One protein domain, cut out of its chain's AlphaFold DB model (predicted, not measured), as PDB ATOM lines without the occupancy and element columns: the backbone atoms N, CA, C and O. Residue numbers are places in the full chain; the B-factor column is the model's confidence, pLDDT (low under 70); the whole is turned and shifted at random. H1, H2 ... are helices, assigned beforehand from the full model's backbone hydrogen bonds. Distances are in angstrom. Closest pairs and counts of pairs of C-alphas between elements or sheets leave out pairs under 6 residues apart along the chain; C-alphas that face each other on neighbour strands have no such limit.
ATOM      1  N   GLY A  64     122.461 181.375 132.614       55.06
ATOM      2  CA  GLY A  64     122.553 181.792 134.017       55.06
ATOM      3  C   GLY A  64     121.599 181.017 134.930       55.06
ATOM      4  O   GLY A  64     121.992 180.565 136.013       55.06
ATOM      5  N   GLU A  65     120.363 180.801 134.478       57.53
ATOM      6  CA  GLU A  65     119.350 180.061 135.232       57.53
ATOM      7  C   GLU A  65     119.660 178.555 135.265       57.53
ATOM      8  O   GLU A  65     119.557 177.905 136.314       57.53
ATOM      9  N   VAL A  66     120.152 178.005 134.151       58.38
ATOM     10  CA  VAL A  66     120.634 176.620 134.062       58.38
ATOM     11  C   VAL A  66     121.818 176.402 135.008       58.38
ATOM     12  O   VAL A  66     121.841 175.412 135.746       58.38
ATOM     13  N   SER A  67     122.764 177.347 135.081       74.44
ATOM     14  CA  SER A  67     123.902 177.269 136.008       74.44
ATOM     15  C   SER A  67     123.459 177.263 137.477       74.44
ATOM     16  O   SER A  67     124.051 176.556 138.298       74.44
ATOM     17  N   MET A  68     122.408 178.008 137.827       78.81
ATOM     18  CA  MET A  68     121.864 178.021 139.185       78.81
ATOM     19  C   MET A  68     121.197 176.699 139.555       78.81
ATOM     20  O   MET A  68     121.501 176.127 140.606       78.81
ATOM     21  N   ARG A  69     120.313 176.185 138.696       83.69
ATOM     22  CA  ARG A  69     119.627 174.909 138.948       83.69
ATOM     23  C   ARG A  69     120.633 173.773 139.108       83.69
ATOM     24  O   ARG A  69     120.507 172.964 140.027       83.69
ATOM     25  N   MET A  70     121.676 173.759 138.277       84.06
ATOM     26  CA  MET A  70     122.782 172.803 138.371       84.06
ATOM     27  C   MET A  70     123.549 172.920 139.692       84.06
ATOM     28  O   MET A  70     123.896 171.902 140.296       84.06
ATOM     29  N   PHE A  71     123.787 174.141 140.170       87.06
ATOM     30  CA  PHE A  71     124.457 174.379 141.444       87.06
ATOM     31  C   PHE A  71     123.622 173.904 142.640       87.06
ATOM     32  O   PHE A  71     124.127 173.136 143.461       87.06
ATOM     33  N   VAL A  72     122.343 174.288 142.712       90.81
ATOM     34  CA  VAL A  72     121.427 173.863 143.787       90.81
ATOM     35  C   VAL A  72     121.286 172.344 143.786       90.81
ATOM     36  O   VAL A  72     121.431 171.706 144.829       90.81
ATOM     37  N   HIS A  73     121.109 171.733 142.613       91.50
ATOM     38  CA  HIS A  73     121.063 170.279 142.488       91.50
ATOM     39  C   HIS A  73     122.369 169.616 142.962       91.50
ATOM     40  O   HIS A  73     122.340 168.597 143.659       91.50
ATOM     41  N   GLY A  74     123.525 170.202 142.638       89.81
ATOM     42  CA  GLY A  74     124.831 169.750 143.119       89.81
ATOM     43  C   GLY A  74     125.000 169.873 144.638       89.81
ATOM     44  O   GLY A  74     125.599 168.989 145.262       89.81
ATOM     45  N   ALA A  75     124.453 170.927 145.244       92.81
ATOM     46  CA  ALA A  75     124.484 171.154 146.687       92.81
ATOM     47  C   ALA A  75     123.610 170.130 147.425       92.81
ATOM     48  O   ALA A  75     124.099 169.444 148.326       92.81
ATOM     49  N   LEU A  76     122.373 169.925 146.963       93.62
ATOM     50  CA  LEU A  76     121.465 168.904 147.498       93.62
ATOM     51  C   LEU A  76     122.060 167.496 147.360       93.62
ATOM     52  O   LEU A  76     122.070 166.716 148.309       93.62
ATOM     53  N   SER A  77     122.669 167.194 146.209       91.81
ATOM     54  CA  SER A  77     123.377 165.924 145.975       91.81
ATOM     55  C   SER A  77     124.599 165.735 146.886       91.81
ATOM     56  O   SER A  77     125.074 164.612 147.069       91.81
ATOM     57  N   SER A  78     125.133 166.822 147.447       90.88
ATOM     58  CA  SER A  78     126.230 166.806 148.421       90.88
ATOM     59  C   SER A  78     125.756 166.656 149.867       90.88
ATOM     60  O   SER A  78     126.601 166.521 150.750       90.88
ATOM     61  N   GLY A  79     124.442 166.618 150.101       94.56
ATOM     62  CA  GLY A  79     123.839 166.500 151.427       94.56
ATOM     63  C   GLY A  79     123.585 167.837 152.123       94.56
ATOM     64  O   GLY A  79     123.285 167.828 153.313       94.56
ATOM     65  N   TYR A  80     123.706 168.965 151.413       94.88
ATOM     66  CA  TYR A  80     123.297 170.268 151.940       94.88
ATOM     67  C   TYR A  80     121.782 170.430 151.850       94.88
ATOM     68  O   TYR A  80     121.148 169.917 150.927       94.88
ATOM     69  N   THR A  81     121.207 171.154 152.802       95.12
ATOM     70  CA  THR A  81     119.799 171.560 152.776       95.12
ATOM     71  C   THR A  81     119.619 172.860 151.988       95.12
ATOM     72  O   THR A  81     120.584 173.573 151.715       95.12
ATOM     73  N   ILE A  82     118.378 173.188 151.611       93.19
ATOM     74  CA  ILE A  82     118.068 174.479 150.968       93.19
ATOM     75  C   ILE A  82     118.409 175.639 151.919       93.19
ATOM     76  O   ILE A  82     118.960 176.646 151.479       93.19
ATOM     77  N   ASP A  83     118.173 175.456 153.220       94.94
ATOM     78  CA  ASP A  83     118.515 176.439 154.250       94.94
ATOM     79  C   ASP A  83     120.028 176.685 154.325       94.94
ATOM     80  O   ASP A  83     120.454 177.828 154.469       94.94
ATOM     81  N   ASP A  84     120.857 175.648 154.148       92.62
ATOM     82  CA  ASP A  84     122.318 175.803 154.091       92.62
ATOM     83  C   ASP A  84     122.763 176.625 152.875       92.62
ATOM     84  O   ASP A  84     123.713 177.404 152.970       92.62
ATOM     85  N   VAL A  85     122.090 176.460 151.730       92.62
ATOM     86  CA  VAL A  85     122.370 177.225 150.502       92.62
ATOM     87  C   VAL A  85     122.005 178.696 150.700       92.62
ATOM     88  O   VAL A  85     122.827 179.565 150.414       92.62
ATOM     89  N   LEU A  86     120.819 178.971 151.250       90.44
ATOM     90  CA  LEU A  86     120.356 180.323 151.579       90.44
ATOM     91  C   LEU A  86     121.253 181.000 152.623       90.44
ATOM     92  O   LEU A  86     121.621 182.165 152.488       90.44
ATOM     93  N   LEU A  87     121.659 180.261 153.655       89.25
ATOM     94  CA  LEU A  87     122.562 180.767 154.683       89.25
ATOM     95  C   LEU A  87     123.950 181.072 154.107       89.25
ATOM     96  O   LEU A  87     124.547 182.094 154.444       89.25
ATOM     97  N   ALA A  88     124.467 180.205 153.232       88.56
ATOM     98  CA  ALA A  88     125.734 180.426 152.543       88.56
ATOM     99  C   ALA A  88     125.687 181.657 151.625       88.56
ATOM    100  O   ALA A  88     126.690 182.361 151.500       88.56
ATOM    101  N   GLU A  89     124.542 181.916 150.998       86.12
ATOM    102  CA  GLU A  89     124.300 183.092 150.164       86.12
ATOM    103  C   GLU A  89     124.292 184.371 150.999       86.12
ATOM    104  O   GLU A  89     125.129 185.244 150.770       86.12
ATOM    105  N   ALA A  90     123.475 184.426 152.052       83.88
ATOM    106  CA  ALA A  90     123.439 185.557 152.978       83.88
ATOM    107  C   ALA A  90     124.827 185.852 153.580       83.88
ATOM    108  O   ALA A  90     125.221 187.007 153.748       83.88
ATOM    109  N   GLN A  91     125.618 184.811 153.863       84.19
ATOM    110  CA  GLN A  91     127.004 184.964 154.306       84.19
ATOM    111  C   GLN A  91     127.909 185.539 153.212       84.19
ATOM    112  O   GLN A  91     128.751 186.388 153.508       84.19
ATOM    113  N   ALA A  92     127.774 185.094 151.963       80.75
ATOM    114  CA  ALA A  92     128.568 185.610 150.853       80.75
ATOM    115  C   ALA A  92     128.281 187.097 150.591       80.75
ATOM    116  O   ALA A  92     129.227 187.864 150.406       80.75
ATOM    117  N   GLU A  93     127.015 187.506 150.659       79.25
ATOM    118  CA  GLU A  93     126.598 188.904 150.516       79.25
ATOM    119  C   GLU A  93     127.111 189.772 151.666       79.25
ATOM    120  O   GLU A  93     127.749 190.801 151.435       79.25
ATOM    121  N   ALA A  94     126.919 189.321 152.910       74.88
ATOM    122  CA  ALA A  94     127.323 190.063 154.103       74.88
ATOM    123  C   ALA A  94     128.840 190.278 154.199       74.88
ATOM    124  O   ALA A  94     129.293 191.251 154.801       74.88
ATOM    125  N   THR A  95     129.644 189.377 153.627       67.62
ATOM    126  CA  THR A  95     131.106 189.515 153.689       67.62
ATOM    127  C   THR A  95     131.637 190.558 152.696       67.62
ATOM    128  O   THR A  95     132.788 190.966 152.841       67.62
ATOM    129  N   GLY A  96     130.823 191.000 151.725       53.53
ATOM    130  CA  GLY A  96     131.235 191.862 150.616       53.53
ATOM    131  C   GLY A  96     132.243 191.154 149.708       53.53
ATOM    132  O   GLY A  96     133.238 190.614 150.179       53.53
ATOM    133  N   PHE A  97     132.004 191.115 148.396       50.31
ATOM    134  CA  PHE A  97     132.876 190.415 147.444       50.31
ATOM    135  C   PHE A  97     134.335 190.892 147.561       50.31
ATOM    136  O   PHE A  97     134.659 191.986 147.092       50.31
ATOM    137  N   PRO A  98     135.267 190.097 148.120       45.62
ATOM    138  CA  PRO A  98     136.664 190.450 148.025       45.62
ATOM    139  C   PRO A  98     137.135 190.048 146.633       45.62
ATOM    140  O   PRO A  98     136.906 188.921 146.181       45.62
ATOM    141  N   SER A  99     137.814 190.979 145.967       39.06
ATOM    142  CA  SER A  99     138.535 190.726 144.722       39.06
ATOM    143  C   SER A  99     139.266 189.369 144.789       39.06
ATOM    144  O   SER A  99     139.899 189.066 145.811       39.06
ATOM    145  N   PRO A 100     139.189 188.530 143.734       49.28
ATOM    146  CA  PRO A 100     139.661 187.141 143.739       49.28
ATOM    147  C   PRO A 100     141.145 186.959 144.104       49.28
ATOM    148  O   PRO A 100     141.566 185.843 144.411       49.28
ATOM    149  N   GLU A 101     141.936 188.032 144.130       39.53
ATOM    150  CA  GLU A 101     143.345 188.013 144.535       39.53
ATOM    151  C   GLU A 101     143.560 187.850 146.055       39.53
ATOM    152  O   GLU A 101     144.599 187.336 146.465       39.53
ATOM    153  N   VAL A 102     142.574 188.175 146.905       38.12
ATOM    154  CA  VAL A 102     142.712 188.099 148.383       38.12
ATOM    155  C   VAL A 102     142.228 186.753 148.957       38.12
ATOM    156  O   VAL A 102     142.458 186.418 150.121       38.12
ATOM    157  N   CYS A 103     141.588 185.910 148.143       43.62
ATOM    158  CA  CYS A 103     140.969 184.661 148.601       43.62
ATOM    159  C   CYS A 103     141.958 183.548 148.989       43.62
ATOM    160  O   CYS A 103     141.549 182.577 149.621       43.62
ATOM    161  N   LEU A 104     143.248 183.660 148.656       41.50
ATOM    162  CA  LEU A 104     144.224 182.599 148.941       41.50
ATOM    163  C   LEU A 104     144.993 182.779 150.259       41.50
ATOM    164  O   LEU A 104     145.570 181.807 150.738       41.50
ATOM    165  N   THR A 105     144.976 183.966 150.871       37.94
ATOM    166  CA  THR A 105     145.686 184.235 152.139       37.94
ATOM    167  C   THR A 105     144.746 184.367 153.341       37.94
ATOM    168  O   THR A 105     145.168 184.168 154.478       37.94
ATOM    169  N   ALA A 106     143.445 184.590 153.117       43.03
ATOM    170  CA  ALA A 106     142.441 184.681 154.185       43.03
ATOM    171  C   ALA A 106     141.996 183.320 154.766       43.03
ATOM    172  O   ALA A 106     141.187 183.283 155.693       43.03
ATOM    173  N   ALA A 107     142.543 182.199 154.280       45.56
ATOM    174  CA  ALA A 107     142.335 180.879 154.883       45.56
ATOM    175  C   ALA A 107     142.936 180.760 156.302       45.56
ATOM    176  O   ALA A 107     142.673 179.786 157.000       45.56
ATOM    177  N   ALA A 108     143.725 181.747 156.744       42.50
ATOM    178  CA  ALA A 108     144.451 181.695 158.008       42.50
ATOM    179  C   ALA A 108     143.761 182.380 159.205       42.50
ATOM    180  O   ALA A 108     144.296 182.301 160.310       42.50
ATOM    181  N   LYS A 109     142.604 183.052 159.066       43.34
ATOM    182  CA  LYS A 109     142.010 183.746 160.230       43.34
ATOM    183  C   LYS A 109     140.478 183.850 160.209       43.34
ATOM    184  O   LYS A 109     139.891 184.817 159.747       43.34
ATOM    185  N   GLY A 110     139.831 182.842 160.792       44.97
ATOM    186  CA  GLY A 110     138.779 183.072 161.791       44.97
ATOM    187  C   GLY A 110     137.342 183.389 161.363       44.97
ATOM    188  O   GLY A 110     136.503 183.486 162.254       44.97
ATOM    189  N   SER A 111     136.986 183.503 160.081       50.03
ATOM    190  CA  SER A 111     135.569 183.691 159.712       50.03
ATOM    191  C   SER A 111     134.856 182.348 159.521       50.03
ATOM    192  O   SER A 111     134.916 181.741 158.453       50.03
ATOM    193  N   LYS A 112     134.147 181.884 160.561       54.28
ATOM    194  CA  LYS A 112     133.237 180.723 160.480       54.28
ATOM    195  C   LYS A 112     132.128 180.926 159.434       54.28
ATOM    196  O   LYS A 112     131.690 179.952 158.836       54.28
ATOM    197  N   ALA A 113     131.731 182.174 159.168       52.47
ATOM    198  CA  ALA A 113     130.738 182.515 158.144       52.47
ATOM    199  C   ALA A 113     131.249 182.251 156.718       52.47
ATOM    200  O   ALA A 113     130.507 181.832 155.845       52.47
ATOM    201  N   ARG A 114     132.555 182.394 156.476       59.47
ATOM    202  CA  ARG A 114     133.146 182.062 155.172       59.47
ATOM    203  C   ARG A 114     133.329 180.558 154.964       59.47
ATOM    204  O   ARG A 114     133.621 180.122 153.853       59.47
ATOM    205  N   ALA A 115     133.197 179.765 156.031       75.12
ATOM    206  CA  ALA A 115     133.430 178.332 155.977       75.12
ATOM    207  C   ALA A 115     132.317 177.601 155.221       75.12
ATOM    208  O   ALA A 115     132.636 176.693 154.460       75.12
ATOM    209  N   LEU A 116     131.046 177.992 155.383       83.19
ATOM    210  CA  LEU A 116     129.934 177.308 154.716       83.19
ATOM    211  C   LEU A 116     129.895 177.617 153.223       83.19
ATOM    212  O   LEU A 116     129.948 176.683 152.432       83.19
ATOM    213  N   SER A 117     129.910 178.892 152.826       84.44
ATOM    214  CA  SER A 117     129.914 179.274 151.407       84.44
ATOM    215  C   SER A 117     131.116 178.703 150.650       84.44
ATOM    216  O   SER A 117     130.946 178.085 149.602       84.44
ATOM    217  N   SER A 118     132.324 178.797 151.211       84.44
ATOM    218  CA  SER A 118     133.532 178.218 150.605       84.44
ATOM    219  C   SER A 118     133.468 176.689 150.502       84.44
ATOM    220  O   SER A 118     133.814 176.117 149.466       84.44
ATOM    221  N   ARG A 119     132.999 176.007 151.555       87.25
ATOM    222  CA  ARG A 119     132.889 174.544 151.573       87.25
ATOM    223  C   ARG A 119     131.818 174.047 150.610       87.25
ATOM    224  O   ARG A 119     132.073 173.093 149.885       87.25
ATOM    225  N   LEU A 120     130.669 174.712 150.562       89.19
ATOM    226  CA  LEU A 120     129.577 174.387 149.654       89.19
ATOM    227  C   LEU A 120     130.037 174.560 148.203       89.19
ATOM    228  O   LEU A 120     129.907 173.633 147.407       89.19
ATOM    229  N   VAL A 121     130.694 175.680 147.883       86.94
ATOM    230  CA  VAL A 121     131.278 175.904 146.552       86.94
ATOM    231  C   VAL A 121     132.293 174.807 146.204       86.94
ATOM    232  O   VAL A 121     132.244 174.244 145.113       86.94
ATOM    233  N   ALA A 122     133.192 174.459 147.127       85.62
ATOM    234  CA  ALA A 122     134.193 173.418 146.908       85.62
ATOM    235  C   ALA A 122     133.576 172.020 146.726       85.62
ATOM    236  O   ALA A 122     134.044 171.246 145.892       85.62
ATOM    237  N   ASP A 123     132.533 171.684 147.480       86.94
ATOM    238  CA  ASP A 123     131.848 170.392 147.404       86.94
ATOM    239  C   ASP A 123     131.097 170.239 146.087       86.94
ATOM    240  O   ASP A 123     131.259 169.223 145.405       86.94
ATOM    241  N   VAL A 124     130.371 171.280 145.674       87.81
ATOM    242  CA  VAL A 124     129.693 171.300 144.377       87.81
ATOM    243  C   VAL A 124     130.713 171.257 143.239       87.81
ATOM    244  O   VAL A 124     130.598 170.419 142.347       87.81
ATOM    245  N   ALA A 125     131.783 172.056 143.304       84.31
ATOM    246  CA  ALA A 125     132.843 172.059 142.294       84.31
ATOM    247  C   ALA A 125     133.593 170.721 142.187       84.31
ATOM    248  O   ALA A 125     134.058 170.361 141.109       84.31
ATOM    249  N   ARG A 126     133.722 169.963 143.286       81.31
ATOM    250  CA  ARG A 126     134.317 168.615 143.260       81.31
ATOM    251  C   ARG A 126     133.425 167.587 142.574       81.31
ATOM    252  O   ARG A 126     133.956 166.625 142.024       81.31
ATOM    253  N   ARG A 127     132.106 167.772 142.631       78.00
ATOM    254  CA  ARG A 127     131.126 166.889 141.988       78.00
ATOM    255  C   ARG A 127     130.869 167.229 140.533       78.00
ATOM    256  O   ARG A 127     130.508 166.328 139.780       78.00
ATOM    257  N   LEU A 128     131.057 168.488 140.140       74.94
ATOM    258  CA  LEU A 128     131.068 168.857 138.731       74.94
ATOM    259  C   LEU A 128     132.143 168.018 138.043       74.94
ATOM    260  O   LEU A 128     133.332 168.085 138.370       74.94
TER     261      LEU A 128
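Overview. This is residues 64 to 128 of the 411 residues of an uncharacterized protein of Oryza meyeriana var. granulata (UniProt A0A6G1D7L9). Two helices, H2 and H3, pack on each other at a steep angle, and H1 stands across one end of this pair, where H2 begins and H3 ends. At the other end of the pair a wide loop joins H2 to H3, and its residues 96 to 105 stick out, as do residues 64 to 69 of H1. The 65 printed residues include three named helices in the order H1, H2, H3 and no named strand, and the class is all helix. The whole is compact, with a radius of gyration of the C-alphas of 12.2 A and spans of 30 by 21 by 20 A.

Along the chain. Find C-alpha 64 at (122.553, 181.792, 134.017); from there H1 runs through residues 64 to 77, 19.9 A long. H2, residues 82 to 94, begins at C-alpha 82 at (118.068, 174.479, 150.968) and is 18.4 A long. H3, residues 113 to 127, is 22.5 A long and ends at C-alpha 127 at (131.126, 166.889, 141.988).

Arrangement. Look first at H1 and H2, which touch with residues 72 to 76 and 82 to 85 alone; the closest C-alphas, of Leu 76 and Ile 82, are 7.4 A apart. They run opposite ways at a steep tilt of 57 degrees. H1 touches H3 with residues 71 to 75 alone, about perpendicular at 86 degrees; the C-alphas of Gly 74 and Val 124 are closest, at 5.3 A. H2 and H3 touch at Ala 88 and Ser 117, whose C-alphas are closest at 4.5 A, and run opposite ways at a steep tilt of 57 degrees. Every O i to N i+4 pair is within hydrogen-bond range in H1 and H2, and 10 of 11 in H3.

Size, cuts and confidence. The farthest C-alphas, of Val 66 and Lys 109, are 34.5 A apart. The printed part has no cut; the link from H1 to H2 is tight, and that from H2 to H3 is long, with 18 residues. Look for pLDDT under 70 at residues 64 to 66 and 95 to 114; the mean of the printed part is 73.0.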